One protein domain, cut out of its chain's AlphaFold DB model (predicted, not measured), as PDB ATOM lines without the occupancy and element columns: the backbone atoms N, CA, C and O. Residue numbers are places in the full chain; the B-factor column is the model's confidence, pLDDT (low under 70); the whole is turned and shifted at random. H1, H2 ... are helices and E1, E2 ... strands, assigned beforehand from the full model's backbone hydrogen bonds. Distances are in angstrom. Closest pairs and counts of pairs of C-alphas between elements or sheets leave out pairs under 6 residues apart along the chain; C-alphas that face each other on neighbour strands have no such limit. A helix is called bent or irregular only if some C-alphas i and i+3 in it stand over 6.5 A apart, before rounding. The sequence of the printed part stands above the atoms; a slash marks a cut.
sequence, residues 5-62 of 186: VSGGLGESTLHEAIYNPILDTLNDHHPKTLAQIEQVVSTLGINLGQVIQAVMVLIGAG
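AT A GLANCE: This is residues 5 to 62 of the 186 residues of the protein "Methyltransferase regulatory domain-containing protein" of Methylococcaceae bacterium NSP1-2 (UniProt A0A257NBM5). Three short helices, H1, H2 and H3, cross one another in a small core, each touching the other two, with their centres at the corners of a triangle. A small two-strand hairpin, E1 and E2, lies at one end of the longest axis, away from H2, and the loop of residues 27 to 33 sticks out from the helices. The printed part has 58 residues, with two named strands followed by three named helices, in the order E1, E2, H1, H2, H3; the sheet E1 - E2 is antiparallel, and the class is mostly helix. The whole is compact, with a radius of gyration of the C-alphas of 11.3 A and spans of 31 by 23 by 16 A.

IN THESE COORDINATES: E1 is residues 5 to 7 and begins at C-alpha 5, (-51.843, 20.174, -19.666). E2 is residues 10 to 13. H1 is residues 16 to 25, 13.9 A long, starting at C-alpha 16, (-52.555, 25.979, -30.479); it is neither bent nor irregular, but only just: C-alphas 18 and 21 are 6.2 A apart. H2 is residues 34 to 44, 15.6 A long, and is only just irregular, with C-alphas 40 and 43 at 6.7 A; its line is a rough one. H3, the longest helix, is residues 48 to 60, 18.1 A long, ending at C-alpha 60, (-46.394, 13.366, -20.747).

HOW THE PARTS SIT: E1 and E2 form a hairpin, antiparallel at 152 degrees between their directions; N 10 and O 7 are 3.1 A apart and N 12 and O 5 are 3.4 A apart, both within hydrogen-bond range. E1 is apart from H1 and H2, and E2 is apart from H2 and H3. The closest C-alphas of E1 and H3 are those of Gly 7 and Gly 60, 7.7 A apart. H1 touches H2 at a steep tilt of 53 degrees, opposite ways, the closest C-alphas being those of Pro 21 and Val 41, 6.3 A apart. H3 touches H1 with residues 50 to 54 alone, about perpendicular at 83 degrees; the closest C-alphas are those of Tyr 19 and Ala 54, 6.6 A apart. H3 touches H2 with residues 48 to 52 alone, at a steep tilt of 62 degrees, opposite ways; the closest C-alphas are those of Glu 38 and Leu 48, 5.6 A apart. Every O i to N i+4 pair is within hydrogen-bond range in H3, against 4 of 6 in H1 and 5 of 7 in H2.

THE WHOLE: The two C-alphas farthest apart are those of Gly 8 and Thr 43, 32.4 A. The printed part has no cut. No link is long: H1 to H2, with 8 residues between them, is short, and the other links are tight. The mean pLDDT of the printed part is 86.1, and residues 5 to 14 are under 70.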
ATOM      1  N   VAL A   5     -52.610  21.304 -20.209       49.34
ATOM      2  CA  VAL A   5     -51.843  20.174 -19.666       49.34
ATOM      3  C   VAL A   5     -51.274  20.595 -18.315       49.34
ATOM      4  O   VAL A   5     -50.589  21.613 -18.212       49.34
ATOM      5  N   SER A   6     -51.574  19.814 -17.278       44.69
ATOM      6  CA  SER A   6     -51.020  19.983 -15.934       44.69
ATOM      7  C   SER A   6     -49.801  19.076 -15.786       44.69
ATOM      8  O   SER A   6     -49.938  17.862 -15.660       44.69
ATOM      9  N   GLY A   7     -48.603  19.660 -15.828       53.97
ATOM     10  CA  GLY A   7     -47.350  18.973 -15.507       53.97
ATOM     11  C   GLY A   7     -46.822  19.379 -14.128       53.97
ATOM     12  O   GLY A   7     -47.312  20.332 -13.525       53.97
ATOM     13  N   GLY A   8     -45.762  18.715 -13.652       36.34
ATOM     14  CA  GLY A   8     -45.109  19.005 -12.359       36.34
ATOM     15  C   GLY A   8     -44.518  20.419 -12.198       36.34
ATOM     16  O   GLY A   8     -43.943  20.718 -11.157       36.34
ATOM     17  N   LEU A   9     -44.658  21.284 -13.207       39.09
ATOM     18  CA  LEU A   9     -44.183  22.671 -13.243       39.09
ATOM     19  C   LEU A   9     -45.319  23.710 -13.416       39.09
ATOM     20  O   LEU A   9     -45.024  24.894 -13.550       39.09
ATOM     21  N   GLY A  10     -46.599  23.305 -13.394       36.16
ATOM     22  CA  GLY A  10     -47.765  24.203 -13.490       36.16
ATOM     23  C   GLY A  10     -48.656  23.975 -14.722       36.16
ATOM     24  O   GLY A  10     -48.360  23.136 -15.574       36.16
ATOM     25  N   GLU A  11     -49.775  24.710 -14.803       46.12
ATOM     26  CA  GLU A  11     -50.656  24.736 -15.983       46.12
ATOM     27  C   GLU A  11     -50.001  25.560 -17.102       46.12
ATOM     28  O   GLU A  11     -49.779  26.759 -16.941       46.12
ATOM     29  N   SER A  12     -49.705  24.937 -18.246       51.78
ATOM     30  CA  SER A  12     -49.253  25.656 -19.441       51.78
ATOM     31  C   SER A  12     -50.388  25.744 -20.457       51.78
ATOM     32  O   SER A  12     -51.009  24.734 -20.797       51.78
ATOM     33  N   THR A  13     -50.671  26.953 -20.944       57.56
ATOM     34  CA  THR A  13     -51.553  27.157 -22.096       57.56
ATOM     35  C   THR A  13     -50.797  26.708 -23.341       57.56
ATOM     36  O   THR A  13     -49.831  27.352 -23.750       57.56
ATOM     37  N   LEU A  14     -51.204  25.584 -23.931       66.75
ATOM     38  CA  LEU A  14     -50.565  25.068 -25.137       66.75
ATOM     39  C   LEU A  14     -50.777  26.059 -26.293       66.75
ATOM     40  O   LEU A  14     -51.893  26.511 -26.544       66.75
ATOM     41  N   HIS A  15     -49.699  26.412 -26.998       78.56
ATOM     42  CA  HIS A  15     -49.774  27.294 -28.162       78.56
ATOM     43  C   HIS A  15     -50.438  26.546 -29.321       78.56
ATOM     44  O   HIS A  15     -49.766  25.827 -30.055       78.56
ATOM     45  N   GLU A  16     -51.747  26.717 -29.494       83.00
ATOM     46  CA  GLU A  16     -52.555  25.979 -30.479       83.00
ATOM     47  C   GLU A  16     -51.959  25.993 -31.897       83.00
ATOM     48  O   GLU A  16     -52.017  24.984 -32.596       83.00
ATOM     49  N   ALA A  17     -51.300  27.091 -32.285       88.25
ATOM     50  CA  ALA A  17     -50.606  27.232 -33.567       88.25
ATOM     51  C   ALA A  17     -49.471  26.212 -33.796       88.25
ATOM     52  O   ALA A  17     -49.111  25.964 -34.940       88.25
ATOM     53  N   ILE A  18     -48.910  25.626 -32.731       89.69
ATOM     54  CA  ILE A  18     -47.890  24.569 -32.799       89.69
ATOM     55  C   ILE A  18     -48.534  23.186 -32.650       89.69
ATOM     56  O   ILE A  18     -48.200  22.269 -33.395       89.69
ATOM     57  N   TYR A  19     -49.454  23.021 -31.695       92.75
ATOM     58  CA  TYR A  19     -49.996  21.701 -31.352       92.75
ATOM     59  C   TYR A  19     -51.004  21.178 -32.378       92.75
ATOM     60  O   TYR A  19     -50.943  19.997 -32.715       92.75
ATOM     61  N   ASN A  20     -51.898  22.024 -32.902       93.44
ATOM     62  CA  ASN A  20     -52.935  21.568 -33.832       93.44
ATOM     63  C   ASN A  20     -52.342  20.968 -35.118       93.44
ATOM     64  O   ASN A  20     -52.697  19.836 -35.421       93.44
ATOM     65  N   PRO A  21     -51.367  21.599 -35.809       95.56
ATOM     66  CA  PRO A  21     -50.778  20.993 -37.006       95.56
ATOM     67  C   PRO A  21     -50.100  19.639 -36.752       95.56
ATOM     68  O   PRO A  21     -50.133  18.747 -37.601       95.56
ATOM     69  N   ILE A  22     -49.491  19.467 -35.573       95.75
ATOM     70  CA  ILE A  22     -48.873  18.197 -35.175       95.75
ATOM     71  C   ILE A  22     -49.952  17.128 -34.955       95.75
ATOM     72  O   ILE A  22     -49.811  16.011 -35.448       95.75
ATOM     73  N   LEU A  23     -51.038  17.464 -34.255       94.38
ATOM     74  CA  LEU A  23     -52.161  16.551 -34.021       94.38
ATOM     75  C   LEU A  23     -52.898  16.204 -35.320       94.38
ATOM     76  O   LEU A  23     -53.215  15.038 -35.538       94.38
ATOM     77  N   ASP A  24     -53.093  17.174 -36.214       94.88
ATOM     78  CA  ASP A  24     -53.690  16.965 -37.537       94.88
ATOM     79  C   ASP A  24     -52.855  15.981 -38.365       94.88
ATOM     80  O   ASP A  24     -53.395  15.096 -39.029       94.88
ATOM     81  N   THR A  25     -51.523  16.066 -38.254       94.94
ATOM     82  CA  THR A  25     -50.600  15.119 -38.894       94.94
ATOM     83  C   THR A  25     -50.755  13.693 -38.352       94.94
ATOM     84  O   THR A  25     -50.412  12.747 -39.057       94.94
ATOM     85  N   LEU A  26     -51.280  13.508 -37.139       94.69
ATOM     86  CA  LEU A  26     -51.438  12.215 -36.455       94.69
ATOM     87  C   LEU A  26     -52.898  11.727 -36.403       94.69
ATOM     88  O   LEU A  26     -53.195  10.706 -35.781       94.69
ATOM     89  N   ASN A  27     -53.820  12.434 -37.061       92.88
ATOM     90  CA  ASN A  27     -55.252  12.132 -37.019       92.88
ATOM     91  C   ASN A  27     -55.632  10.839 -37.770       92.88
ATOM     92  O   ASN A  27     -56.741  10.337 -37.632       92.88
ATOM     93  N   ASP A  28     -54.710  10.269 -38.551       92.31
ATOM     94  CA  ASP A  28     -54.882   8.949 -39.166       92.31
ATOM     95  C   ASP A  28     -54.625   7.789 -38.190       92.31
ATOM     96  O   ASP A  28     -54.814   6.634 -38.565       92.31
ATOM     97  N   HIS A  29     -54.201   8.078 -36.954       92.12
ATOM     98  CA  HIS A  29     -53.849   7.108 -35.915       92.12
ATOM     99  C   HIS A  29     -52.719   6.134 -36.292       92.12
ATOM    100  O   HIS A  29     -52.548   5.113 -35.630       92.12
ATOM    101  N   HIS A  30     -51.917   6.434 -37.316       91.69
ATOM    102  CA  HIS A  30     -50.769   5.604 -37.675       91.69
ATOM    103  C   HIS A  30     -49.495   6.098 -36.970       91.69
ATOM    104  O   HIS A  30     -49.308   7.309 -36.817       91.69
ATOM    105  N   PRO A  31     -48.582   5.196 -36.560       93.81
ATOM    106  CA  PRO A  31     -47.273   5.596 -36.059       93.81
ATOM    107  C   PRO A  31     -46.515   6.454 -37.080       93.81
ATOM    108  O   PRO A  31     -46.441   6.110 -38.260       93.81
ATOM    109  N   LYS A  32     -45.925   7.564 -36.621       95.75
ATOM    110  CA  LYS A  32     -45.074   8.442 -37.437       95.75
ATOM    111  C   LYS A  32     -43.781   8.758 -36.711       95.75
ATOM    112  O   LYS A  32     -43.761   8.952 -35.496       95.75
ATOM    113  N   THR A  33     -42.698   8.850 -37.470       96.38
ATOM    114  CA  THR A  33     -41.419   9.332 -36.950       96.38
ATOM    115  C   THR A  33     -41.466  10.845 -36.754       96.38
ATOM    116  O   THR A  33     -42.202  11.559 -37.438       96.38
ATOM    117  N   LEU A  34     -40.627  11.368 -35.859       97.12
ATOM    118  CA  LEU A  34     -40.515  12.815 -35.643       97.12
ATOM    119  C   LEU A  34     -40.129  13.570 -36.925       97.12
ATOM    120  O   LEU A  34     -40.609  14.678 -37.140       97.12
ATOM    121  N   ALA A  35     -39.316  12.956 -37.791       96.81
ATOM    122  CA  ALA A  35     -38.939  13.528 -39.082       96.81
ATOM    123  C   ALA A  35     -40.129  13.611 -40.051       96.81
ATOM    124  O   ALA A  35     -40.291  14.614 -40.735       96.81
ATOM    125  N   GLN A  36     -40.999  12.594 -40.081       97.06
ATOM    126  CA  GLN A  36     -42.222  12.631 -40.893       97.06
ATOM    127  C   GLN A  36     -43.187  13.719 -40.416       97.06
ATOM    128  O   GLN A  36     -43.791  14.400 -41.238       97.06
ATOM    129  N   ILE A  37     -43.323  13.894 -39.096       97.44
ATOM    130  CA  ILE A  37     -44.143  14.970 -38.529       97.44
ATOM    131  C   ILE A  37     -43.561  16.330 -38.928       97.44
ATOM    132  O   ILE A  37     -44.283  17.170 -39.460       97.44
ATOM    133  N   GLU A  38     -42.258  16.530 -38.717       97.69
ATOM    134  CA  GLU A  38     -41.564  17.778 -39.049       97.69
ATOM    135  C   GLU A  38     -41.679  18.137 -40.529       97.69
ATOM    136  O   GLU A  38     -42.012  19.275 -40.851       97.69
ATOM    137  N   GLN A  39     -41.531  17.160 -41.423       97.31
ATOM    138  CA  GLN A  39     -41.664  17.380 -42.856       97.31
ATOM    139  C   GLN A  39     -43.018  18.008 -43.224       97.31
ATOM    140  O   GLN A  39     -43.065  18.908 -44.063       97.31
ATOM    141  N   VAL A  40     -44.109  17.584 -42.576       96.50
ATOM    142  CA  VAL A  40     -45.458  18.120 -42.819       96.50
ATOM    143  C   VAL A  40     -45.595  19.539 -42.260       96.50
ATOM    144  O   VAL A  40     -46.050  20.448 -42.960       96.50
ATOM    145  N   VAL A  41     -45.168  19.756 -41.013       96.94
ATOM    146  CA  VAL A  41     -45.400  21.026 -40.306       96.94
ATOM    147  C   VAL A  41     -44.351  22.108 -40.592       96.94
ATOM    148  O   VAL A  41     -44.579  23.278 -40.284       96.94
ATOM    149  N   SER A  42     -43.235  21.759 -41.240       96.12
ATOM    150  CA  SER A  42     -42.167  22.694 -41.629       96.12
ATOM    151  C   SER A  42     -42.677  23.832 -42.518       96.12
ATOM    152  O   SER A  42     -42.241  24.977 -42.389       96.12
ATOM    153  N   THR A  43     -43.676  23.546 -43.358       94.06
ATOM    154  CA  THR A  43     -44.349  24.526 -44.227       94.06
ATOM    155  C   THR A  43     -45.073  25.626 -43.446       94.06
ATOM    156  O   THR A  43     -45.302  26.712 -43.974       94.06
ATOM    157  N   LEU A  44     -45.381  25.370 -42.172       95.00
ATOM    158  CA  LEU A  44     -46.008  26.300 -41.235       95.00
ATOM    159  C   LEU A  44     -44.978  26.988 -40.321       95.00
ATOM    160  O   LEU A  44     -45.352  27.664 -39.365       95.00
ATOM    161  N   GLY A  45     -43.680  26.813 -40.592       95.06
ATOM    162  CA  GLY A  45     -42.595  27.389 -39.799       95.06
ATOM    163  C   GLY A  45     -42.308  26.655 -38.485       95.06
ATOM    164  O   GLY A  45     -41.565  27.180 -37.656       95.06
ATOM    165  N   ILE A  46     -42.876  25.461 -38.281       96.44
ATOM    166  CA  ILE A  46     -42.635  24.640 -37.090       96.44
ATOM    167  C   ILE A  46     -41.401  23.768 -37.342       96.44
ATOM    168  O   ILE A  46     -41.406  22.920 -38.230       96.44
ATOM    169  N   ASN A  47     -40.343  23.972 -36.559       96.00
ATOM    170  CA  ASN A  47     -39.088  23.227 -36.705       96.00
ATOM    171  C   ASN A  47     -39.044  21.946 -35.849       96.00
ATOM    172  O   ASN A  47     -39.826  21.775 -34.912       96.00
ATOM    173  N   LEU A  48     -38.062  21.074 -36.113       96.69
ATOM    174  CA  LEU A  48     -37.881  19.805 -35.393       96.69
ATOM    175  C   LEU A  48     -37.783  19.961 -33.866       96.69
ATOM    176  O   LEU A  48     -38.304  19.129 -33.128       96.69
ATOM    177  N   GLY A  49     -37.139  21.025 -33.377       96.31
ATOM    178  CA  GLY A  49     -37.029  21.290 -31.942       96.31
ATOM    179  C   GLY A  49     -38.393  21.538 -31.293       96.31
ATOM    180  O   GLY A  49     -38.676  20.995 -30.225       96.31
ATOM    181  N   GLN A  50     -39.263  22.293 -31.968       95.38
ATOM    182  CA  GLN A  50     -40.645  22.517 -31.532       95.38
ATOM    183  C   GLN A  50     -41.479  21.233 -31.612       95.38
ATOM    184  O   GLN A  50     -42.245  20.961 -30.689       95.38
ATOM    185  N   VAL A  51     -41.290  20.415 -32.655       97.12
ATOM    186  CA  VAL A  51     -41.942  19.099 -32.773       97.12
ATOM    187  C   VAL A  51     -41.555  18.192 -31.606       97.12
ATOM    188  O   VAL A  51     -42.437  17.651 -30.946       97.12
ATOM    189  N   ILE A  52     -40.261  18.064 -31.297       96.69
ATOM    190  CA  ILE A  52     -39.775  17.248 -30.174       96.69
ATOM    191  C   ILE A  52     -40.388  17.720 -28.853       96.69
ATOM    192  O   ILE A  52     -40.908  16.903 -28.094       96.69
ATOM    193  N   GLN A  53     -40.364  19.027 -28.577       94.75
ATOM    194  CA  GLN A  53     -40.939  19.579 -27.348       94.75
ATOM    195  C   GLN A  53     -42.442  19.306 -27.244       94.75
ATOM    196  O   GLN A  53     -42.898  18.807 -26.214       94.75
ATOM    197  N   ALA A  54     -43.200  19.583 -28.306       94.75
ATOM    198  CA  ALA A  54     -44.638  19.354 -28.330       94.75
ATOM    199  C   ALA A  54     -44.977  17.866 -28.154       94.75
ATOM    200  O   ALA A  54     -45.827  17.529 -27.333       94.75
ATOM    201  N   VAL A  55     -44.275  16.965 -28.851       95.88
ATOM    202  CA  VAL A  55     -44.474  15.514 -28.719       95.88
ATOM    203  C   VAL A  55     -44.141  15.035 -27.305       95.88
ATOM    204  O   VAL A  55     -44.920  14.272 -26.743       95.88
ATOM    205  N   MET A  56     -43.057  15.509 -26.680       95.00
ATOM    206  CA  MET A  56     -42.747  15.160 -25.285       95.00
ATOM    207  C   MET A  56     -43.849  15.604 -24.315       95.00
ATOM    208  O   MET A  56     -44.223  14.836 -23.430       95.00
ATOM    209  N   VAL A  57     -44.398  16.810 -24.492       94.25
ATOM    210  CA  VAL A  57     -45.524  17.302 -23.680       94.25
ATOM    211  C   VAL A  57     -46.770  16.443 -23.898       94.25
ATOM    212  O   VAL A  57     -47.411  16.045 -22.930       94.25
ATOM    213  N   LEU A  58     -47.096  16.112 -25.150       93.25
ATOM    214  CA  LEU A  58     -48.253  15.281 -25.488       93.25
ATOM    215  C   LEU A  58     -48.116  13.843 -24.966       93.25
ATOM    216  O   LEU A  58     -49.106  13.268 -24.516       93.25
ATOM    217  N   ILE A  59     -46.905  13.278 -24.969       93.88
ATOM    218  CA  ILE A  59     -46.614  11.985 -24.333       93.88
ATOM    219  C   ILE A  59     -46.790  12.090 -22.816       93.88
ATOM    220  O   ILE A  59     -47.477  11.264 -22.220       93.88
ATOM    221  N   GLY A  60     -46.232  13.127 -22.186       89.88
ATOM    222  CA  GLY A  60     -46.394  13.366 -20.747       89.88
ATOM    223  C   GLY A  60     -47.853  13.576 -20.325       89.88
ATOM    224  O   GLY A  60     -48.228  13.218 -19.213       89.88
ATOM    225  N   ALA A  61     -48.684  14.106 -21.225       89.56
ATOM    226  CA  ALA A  61     -50.123  14.268 -21.039       89.56
ATOM    227  C   ALA A  61     -50.941  12.990 -21.323       89.56
ATOM    228  O   ALA A  61     -52.153  12.996 -21.123       89.56
ATOM    229  N   GLY A  62     -50.314  11.915 -21.817       88.12
ATOM    230  CA  GLY A  62     -50.999  10.679 -22.212       88.12
ATOM    231  C   GLY A  62     -51.825  10.790 -23.499       88.12
ATOM    232  O   GLY A  62     -52.676   9.941 -23.751       88.12
TER     233      GLY A  62